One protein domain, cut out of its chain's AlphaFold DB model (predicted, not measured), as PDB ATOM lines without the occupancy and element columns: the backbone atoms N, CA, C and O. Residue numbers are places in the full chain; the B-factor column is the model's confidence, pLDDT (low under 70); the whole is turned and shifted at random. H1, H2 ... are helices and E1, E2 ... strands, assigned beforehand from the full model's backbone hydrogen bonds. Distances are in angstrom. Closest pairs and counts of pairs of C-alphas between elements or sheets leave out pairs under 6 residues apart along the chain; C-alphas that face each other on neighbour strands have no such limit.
ATOM      1  N   VAL A 340      77.442 147.546 127.411       86.00
ATOM      2  CA  VAL A 340      77.900 148.264 126.213       86.00
ATOM      3  C   VAL A 340      79.040 147.510 125.532       86.00
ATOM      4  O   VAL A 340      79.998 147.100 126.184       86.00
ATOM      5  N   VAL A 341      78.936 147.339 124.216       86.75
ATOM      6  CA  VAL A 341      79.981 146.738 123.386       86.75
ATOM      7  C   VAL A 341      80.779 147.866 122.727       86.75
ATOM      8  O   VAL A 341      80.179 148.649 121.992       86.75
ATOM      9  N   PRO A 342      82.104 147.973 122.950       86.12
ATOM     10  CA  PRO A 342      82.938 149.008 122.342       86.12
ATOM     11  C   PRO A 342      83.308 148.628 120.898       86.12
ATOM     12  O   PRO A 342      84.470 148.383 120.580       86.12
ATOM     13  N   ILE A 343      82.291 148.524 120.043       87.56
ATOM     14  CA  ILE A 343      82.417 148.512 118.583       87.56
ATOM     15  C   ILE A 343      82.000 149.907 118.118       87.56
ATOM     16  O   ILE A 343      80.976 150.420 118.574       87.56
ATOM     17  N   ASP A 344      82.783 150.512 117.229       86.50
ATOM     18  CA  ASP A 344      82.404 151.772 116.595       86.50
ATOM     19  C   ASP A 344      81.102 151.608 115.793       86.50
ATOM     20  O   ASP A 344      80.925 150.645 115.043       86.50
ATOM     21  N   LEU A 345      80.170 152.544 115.979       85.88
ATOM     22  CA  LEU A 345      78.822 152.424 115.434       85.88
ATOM     23  C   LEU A 345      78.802 152.495 113.901       85.88
ATOM     24  O   LEU A 345      77.998 151.802 113.275       85.88
ATOM     25  N   GLN A 346      79.676 153.304 113.303       84.31
ATOM     26  CA  GLN A 346      79.746 153.462 111.857       84.31
ATOM     27  C   GLN A 346      80.333 152.194 111.223       84.31
ATOM     28  O   GLN A 346      79.691 151.591 110.366       84.31
ATOM     29  N   LEU A 347      81.452 151.687 111.756       85.31
ATOM     30  CA  LEU A 347      82.037 150.403 111.344       85.31
ATOM     31  C   LEU A 347      81.065 149.222 111.508       85.31
ATOM     32  O   LEU A 347      81.070 148.309 110.681       85.31
ATOM     33  N   PHE A 348      80.221 149.218 112.548       87.75
ATOM     34  CA  PHE A 348      79.194 148.188 112.727       87.75
ATOM     35  C   PHE A 348      78.143 148.224 111.611       87.75
ATOM     36  O   PHE A 348      77.869 147.186 111.005       87.75
ATOM     37  N   LEU A 349      77.585 149.402 111.318       86.19
ATOM     38  CA  LEU A 349      76.565 149.579 110.280       86.19
ATOM     39  C   LEU A 349      77.123 149.278 108.881       86.19
ATOM     40  O   LEU A 349      76.518 148.497 108.145       86.19
ATOM     41  N   ASP A 350      78.310 149.798 108.564       85.88
ATOM     42  CA  ASP A 350      78.985 149.602 107.274       85.88
ATOM     43  C   ASP A 350      79.358 148.127 107.018       85.88
ATOM     44  O   ASP A 350      79.495 147.703 105.870       85.88
ATOM     45  N   SER A 351      79.493 147.310 108.071       83.88
ATOM     46  CA  SER A 351      79.803 145.881 107.933       83.88
ATOM     47  C   SER A 351      78.641 145.017 107.437       83.88
ATOM     48  O   SER A 351      78.877 143.903 106.971       83.88
ATOM     49  N   GLY A 352      77.391 145.466 107.607       82.81
ATOM     50  CA  GLY A 352      76.184 144.659 107.374       82.81
ATOM     51  C   GLY A 352      76.010 143.442 108.305       82.81
ATOM     52  O   GLY A 352      75.033 142.704 108.176       82.81
ATOM     53  N   VAL A 353      76.926 143.210 109.254       86.75
ATOM     54  CA  VAL A 353      76.940 142.029 110.128       86.75
ATOM     55  C   VAL A 353      76.353 142.371 111.495       86.75
ATOM     56  O   VAL A 353      77.021 142.940 112.354       86.75
ATOM     57  N   LEU A 354      75.100 141.968 111.722       86.94
ATOM     58  CA  LEU A 354      74.368 142.256 112.966       86.94
ATOM     59  C   LEU A 354      74.716 141.317 114.135       86.94
ATOM     60  O   LEU A 354      74.394 141.616 115.286       86.94
ATOM     61  N   LEU A 355      75.334 140.165 113.861       88.50
ATOM     62  CA  LEU A 355      75.682 139.163 114.872       88.50
ATOM     63  C   LEU A 355      76.960 139.552 115.621       88.50
ATOM     64  O   LEU A 355      78.000 139.785 115.010       88.50
ATOM     65  N   VAL A 356      76.901 139.531 116.951       87.69
ATOM     66  CA  VAL A 356      78.046 139.740 117.847       87.69
ATOM     67  C   VAL A 356      78.241 138.503 118.725       87.69
ATOM     68  O   VAL A 356      77.274 137.936 119.235       87.69
ATOM     69  N   GLU A 357      79.486 138.066 118.908       88.88
ATOM     70  CA  GLU A 357      79.898 136.953 119.766       88.88
ATOM     71  C   GLU A 357      80.345 137.457 121.151       88.88
ATOM     72  O   GLU A 357      81.194 138.338 121.280       88.88
ATOM     73  N   CYS A 358      79.795 136.861 122.208       86.56
ATOM     74  CA  CYS A 358      80.210 137.089 123.587       86.56
ATOM     75  C   CYS A 358      81.621 136.511 123.846       86.56
ATOM     76  O   CYS A 358      81.798 135.297 123.699       86.56
ATOM     77  N   PRO A 359      82.597 137.311 124.326       83.12
ATOM     78  CA  PRO A 359      83.966 136.846 124.572       83.12
ATOM     79  C   PRO A 359      84.060 135.804 125.702       83.12
ATOM     80  O   PRO A 359      84.860 134.878 125.618       83.12
ATOM     81  N   ASP A 360      83.212 135.904 126.731       81.75
ATOM     82  CA  ASP A 360      83.254 135.032 127.917       81.75
ATOM     83  C   ASP A 360      82.718 133.608 127.670       81.75
ATOM     84  O   ASP A 360      83.026 132.680 128.428       81.75
ATOM     85  N   CYS A 361      81.833 133.421 126.679       81.25
ATOM     86  CA  CYS A 361      81.174 132.126 126.472       81.25
ATOM     87  C   CYS A 361      80.770 131.767 125.034       81.25
ATOM     88  O   CYS A 361      80.123 130.737 124.840       81.25
ATOM     89  N   THR A 362      81.162 132.539 124.018       82.44
ATOM     90  CA  THR A 362      80.912 132.244 122.587       82.44
ATOM     91  C   THR A 362      79.421 132.149 122.200       82.44
ATOM     92  O   THR A 362      79.038 131.510 121.214       82.44
ATOM     93  N   SER A 363      78.541 132.763 122.999       81.62
ATOM     94  CA  SER A 363      77.127 132.970 122.653       81.62
ATOM     95  C   SER A 363      77.004 134.108 121.649       81.62
ATOM     96  O   SER A 363      77.560 135.180 121.882       81.62
ATOM     97  N   THR A 364      76.256 133.909 120.568       84.88
ATOM     98  CA  THR A 364      75.963 134.960 119.590       84.88
ATOM     99  C   THR A 364      74.638 135.657 119.894       84.88
ATOM    100  O   THR A 364      73.696 135.043 120.396       84.88
ATOM    101  N   SER A 365      74.561 136.953 119.602       83.56
ATOM    102  CA  SER A 365      73.331 137.744 119.671       83.56
ATOM    103  C   SER A 365      73.304 138.741 118.518       83.56
ATOM    104  O   SER A 365      74.325 139.359 118.225       83.56
ATOM    105  N   ALA A 366      72.153 138.891 117.860       86.31
ATOM    106  CA  ALA A 366      71.939 139.988 116.927       86.31
ATOM    107  C   ALA A 366      71.766 141.288 117.724       86.31
ATOM    108  O   ALA A 366      70.932 141.341 118.633       86.31
ATOM    109  N   LEU A 367      72.551 142.316 117.403       86.69
ATOM    110  CA  LEU A 367      72.451 143.637 118.019       86.69
ATOM    111  C   LEU A 367      71.875 144.654 117.033       86.69
ATOM    112  O   LEU A 367      72.164 144.620 115.839       86.69
ATOM    113  N   SER A 368      71.109 145.599 117.567       82.69
ATOM    114  CA  SER A 368      70.721 146.836 116.897       82.69
ATOM    115  C   SER A 368      71.191 148.036 117.734       82.69
ATOM    116  O   SER A 368      71.265 147.926 118.964       82.69
ATOM    117  N   PRO A 369      71.536 149.176 117.110       84.81
ATOM    118  CA  PRO A 369      71.874 150.391 117.845       84.81
ATOM    119  C   PRO A 369      70.673 150.929 118.622       84.81
ATOM    120  O   PRO A 369      69.568 151.005 118.087       84.81
ATOM    121  N   HIS A 370      70.894 151.363 119.862       75.81
ATOM    122  CA  HIS A 370      69.890 152.066 120.660       75.81
ATOM    123  C   HIS A 370      70.546 153.267 121.345       75.81
ATOM    124  O   HIS A 370      71.549 153.112 122.038       75.81
ATOM    125  N   ASN A 371      70.005 154.472 121.139       76.31
ATOM    126  CA  ASN A 371      70.591 155.744 121.598       76.31
ATOM    127  C   ASN A 371      72.083 155.901 121.228       76.31
ATOM    128  O   ASN A 371      72.891 156.325 122.049       76.31
ATOM    129  N   GLY A 372      72.460 155.507 120.005       77.19
ATOM    130  CA  GLY A 372      73.840 155.596 119.507       77.19
ATOM    131  C   GLY A 372      74.819 154.563 120.083       77.19
ATOM    132  O   GLY A 372      76.016 154.665 119.836       77.19
ATOM    133  N   ILE A 373      74.345 153.571 120.847       82.31
ATOM    134  CA  ILE A 373      75.196 152.599 121.547       82.31
ATOM    135  C   ILE A 373      74.756 151.162 121.225       82.31
ATOM    136  O   ILE A 373      73.564 150.856 121.156       82.31
ATOM    137  N   LEU A 374      75.723 150.254 121.069       85.94
ATOM    138  CA  LEU A 374      75.495 148.811 120.933       85.94
ATOM    139  C   LEU A 374      75.525 148.141 122.315       85.94
ATOM    140  O   LEU A 374      76.486 148.298 123.068       85.94
ATOM    141  N   ARG A 375      74.481 147.376 122.666       87.69
ATOM    142  CA  ARG A 375      74.351 146.730 123.987       87.69
ATOM    143  C   ARG A 375      74.100 145.227 123.873       87.69
ATOM    144  O   ARG A 375      73.060 144.802 123.380       87.69
ATOM    145  N   PHE A 376      75.002 144.424 124.433       87.00
ATOM    146  CA  PHE A 376      74.842 142.976 124.550       87.00
ATOM    147  C   PHE A 376      73.914 142.629 125.723       87.00
ATOM    148  O   PHE A 376      74.182 142.998 126.873       87.00
ATOM    149  N   LYS A 377      72.816 141.914 125.449       84.94
ATOM    150  CA  LYS A 377      71.831 141.520 126.473       84.94
ATOM    151  C   LYS A 377      72.393 140.445 127.422       84.94
ATOM    152  O   LYS A 377      73.235 139.625 127.050       84.94
ATOM    153  N   SER A 378      71.907 140.431 128.666       85.12
ATOM    154  CA  SER A 378      72.223 139.361 129.626       85.12
ATOM    155  C   SER A 378      71.731 138.014 129.091       85.12
ATOM    156  O   SER A 378      70.605 137.909 128.610       85.12
ATOM    157  N   HIS A 379      72.578 136.988 129.162       81.44
ATOM    158  CA  HIS A 379      72.326 135.686 128.550       81.44
ATOM    159  C   HIS A 379      72.867 134.538 129.413       81.44
ATOM    160  O   HIS A 379      73.713 134.722 130.292       81.44
ATOM    161  N   ASN A 380      72.371 133.329 129.162       82.25
ATOM    162  CA  ASN A 380      72.847 132.117 129.826       82.25
ATOM    163  C   ASN A 380      74.203 131.690 129.242       82.25
ATOM    164  O   ASN A 380      74.409 131.767 128.030       82.25
ATOM    165  N   ARG A 381      75.123 131.211 130.087       77.94
ATOM    166  CA  ARG A 381      76.437 130.731 129.639       77.94
ATOM    167  C   ARG A 381      76.272 129.499 128.744       77.94
ATOM    168  O   ARG A 381      75.645 128.516 129.147       77.94
ATOM    169  N   ARG A 382      76.856 129.533 127.543       69.31
ATOM    170  CA  ARG A 382      76.837 128.403 126.603       69.31
ATOM    171  C   ARG A 382      77.585 127.203 127.197       69.31
ATOM    172  O   ARG A 382      78.681 127.365 127.725       69.31
ATOM    173  N   LYS A 383      76.997 126.003 127.111       59.50
ATOM    174  CA  LYS A 383      77.595 124.758 127.645       59.50
ATOM    175  C   LYS A 383      78.556 124.060 126.672       59.50
ATOM    176  O   LYS A 383      79.383 123.273 127.114       59.50
ATOM    177  N   THR A 384      78.457 124.341 125.374       57.47
ATOM    178  CA  THR A 384      79.257 123.709 124.313       57.47
ATOM    179  C   THR A 384      79.699 124.740 123.277       57.47
ATOM    180  O   THR A 384      78.901 125.552 122.805       57.47
ATOM    181  N   ARG A 385      80.986 124.702 122.915       54.31
ATOM    182  CA  ARG A 385      81.609 125.584 121.917       54.31
ATOM    183  C   ARG A 385      81.445 124.978 120.521       54.31
ATOM    184  O   ARG A 385      82.334 124.286 120.040       54.31
ATOM    185  N   SER A 386      80.302 125.212 119.877       54.53
ATOM    186  CA  SER A 386      80.160 124.914 118.446       54.53
ATOM    187  C   SER A 386      80.949 125.935 117.628       54.53
ATOM    188  O   SER A 386      80.798 127.140 117.853       54.53
ATOM    189  N   LEU A 387      81.720 125.483 116.643       56.00
ATOM    190  CA  LEU A 387      82.304 126.365 115.635       56.00
ATOM    191  C   LEU A 387      81.168 126.938 114.773       56.00
ATOM    192  O   LEU A 387      80.596 126.218 113.962       56.00
ATOM    193  N   SER A 388      80.810 128.211 114.975       60.19
ATOM    194  CA  SER A 388      79.933 128.914 114.034       60.19
ATOM    195  C   SER A 388      80.743 129.334 112.808       60.19
ATOM    196  O   SER A 388      81.816 129.935 112.943       60.19
ATOM    197  N   THR A 389      80.213 129.018 111.630       63.34
ATOM    198  CA  THR A 389      80.717 129.432 110.315       63.34
ATOM    199  C   THR A 389      80.112 130.754 109.838       63.34
ATOM    200  O   THR A 389      80.505 131.243 108.789       63.34
ATOM    201  N   GLU A 390      79.174 131.345 110.583       78.44
ATOM    202  CA  GLU A 390      78.502 132.586 110.184       78.44
ATOM    203  C   GLU A 390      79.386 133.827 110.424       78.44
ATOM    204  O   GLU A 390      80.051 133.898 111.476       78.44
ATOM    205  N   PRO A 391      79.337 134.828 109.516       83.81
ATOM    206  CA  PRO A 391      79.933 136.140 109.722       83.81
ATOM    207  C   PRO A 391      79.390 136.802 110.987       83.81
ATOM    208  O   PRO A 391      78.179 136.956 111.158       83.81
ATOM    209  N   ARG A 392      80.286 137.205 111.886       86.81
ATOM    210  CA  ARG A 392      79.934 137.847 113.162       86.81
ATOM    211  C   ARG A 392      81.082 138.673 113.718       86.81
ATOM    212  O   ARG A 392      82.246 138.363 113.487       86.81
ATOM    213  N   TRP A 393      80.765 139.679 114.516       88.44
ATOM    214  CA  TRP A 393      81.743 140.430 115.294       88.44
ATOM    215  C   TRP A 393      82.240 139.609 116.481       88.44
ATOM    216  O   TRP A 393      81.446 139.191 117.317       88.44
ATOM    217  N   ALA A 394      83.550 139.419 116.599       87.62
ATOM    218  CA  ALA A 394      84.175 138.791 117.758       87.62
ATOM    219  C   ALA A 394      85.330 139.653 118.276       87.62
ATOM    220  O   ALA A 394      86.037 140.301 117.500       87.62
ATOM    221  N   LYS A 395      85.545 139.640 119.595       86.62
ATOM    222  CA  LYS A 395      86.709 140.284 120.205       86.62
ATOM    223  C   LYS A 395      87.943 139.397 120.015       86.62
ATOM    224  O   LYS A 395      87.970 138.267 120.499       86.62
ATOM    225  N   ARG A 396      88.965 139.912 119.330       75.94
ATOM    226  CA  ARG A 396      90.303 139.317 119.238       75.94
ATOM    227  C   ARG A 396      91.275 140.217 119.989       75.94
ATOM    228  O   ARG A 396      91.429 141.383 119.639       75.94
ATOM    229  N   GLU A 397      91.908 139.669 121.023       73.25
ATOM    230  CA  GLU A 397      92.829 140.401 121.903       73.25
ATOM    231  C   GLU A 397      92.169 141.673 122.470       73.25
ATOM    232  O   GLU A 397      91.273 141.574 123.314       73.25
ATOM    233  N   MET A 398      92.565 142.856 121.992       71.75
ATOM    234  CA  MET A 398      92.007 144.144 122.416       71.75
ATOM    235  C   MET A 398      90.865 144.657 121.524       71.75
ATOM    236  O   MET A 398      90.033 145.422 122.009       71.75
ATOM    237  N   ASN A 399      90.767 144.202 120.271       80.19
ATOM    238  CA  ASN A 399      89.924 144.817 119.241       80.19
ATOM    239  C   ASN A 399      88.741 143.929 118.830       80.19
ATOM    240  O   ASN A 399      88.786 142.701 118.912       80.19
ATOM    241  N   TRP A 400      87.671 144.555 118.345       87.75
ATOM    242  CA  TRP A 400      86.547 143.861 117.717       87.75
ATOM    243  C   TRP A 400      86.728 143.809 116.201       87.75
ATOM    244  O   TRP A 400      87.142 144.790 115.590       87.75
ATOM    245  N   GLY A 401      86.385 142.678 115.587       87.25
ATOM    246  CA  GLY A 401      86.394 142.533 114.133       87.25
ATOM    247  C   GLY A 401      85.466 141.423 113.653       87.25
ATOM    248  O   GLY A 401      85.104 140.526 114.417       87.25
ATOM    249  N   VAL A 402      85.086 141.482 112.377       86.12
ATOM    250  CA  VAL A 402      84.246 140.459 111.741       86.12
ATOM    251  C   VAL A 402      85.066 139.190 111.477       86.12
ATOM    252  O   VAL A 402      86.155 139.238 110.905       86.12
ATOM    253  N   VAL A 403      84.533 138.042 111.892       82.25
ATOM    254  CA  VAL A 403      85.112 136.701 111.726       82.25
ATOM    255  C   VAL A 403      84.085 135.758 111.095       82.25
ATOM    256  O   VAL A 403      82.889 135.954 111.286       82.25
ATOM    257  N   GLY A 404      84.548 134.720 110.391       73.44
ATOM    258  CA  GLY A 404      83.675 133.781 109.670       73.44
ATOM    259  C   GLY A 404      83.377 134.236 108.240       73.44
ATOM    260  O   GLY A 404      82.224 134.477 107.906       73.44
TER     261      GLY A 404
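This is residues 340 to 404 of the 405 residues of the protein "AAA domain-containing protein" of Ktedonobacter sp. 13_1_20CM_3_54_15 (UniProt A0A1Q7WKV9). With little regular structure, two small strand hairpins, E1 with E2 and E3 with E4, meet through E1 and E3; helix H1 lies toward one end, and the long loop of residues 367 to 391 sweeps round them. The 65 printed residues include H1, E1, E2, E3, E4 in that order, two antiparallel sheets, class mixed, with 22 residues in named elements. The whole is compact, radius of gyration of the C-alphas 11.4 A, spans 32 by 24 by 20 A.

H1, residues 345 to 350, begins at C-alpha 345 (78.822, 152.424, 115.434). E1 is residues 355 to 357, E2 364 to 366. E3, residues 392 to 396, and E4, 399 to 403, each measure 12.1 A; C-alpha 403 is at (85.112, 136.701, 111.726).

H1, with every O i to N i+4 pair within hydrogen-bond range, is apart from E2, E3 and E4. In hairpin E1 and E2, N 356 and O 365 are 2.9 A apart. The closest C-alphas of E1 and E3, Val 356 and Trp 393, are 4.5 A apart. In hairpin E3 and E4, N 394 and O 401 are 2.9 A apart.

The printed part has no cut. The link E2 to E3 is long, and pLDDT is under 70 at residues 382 to 389.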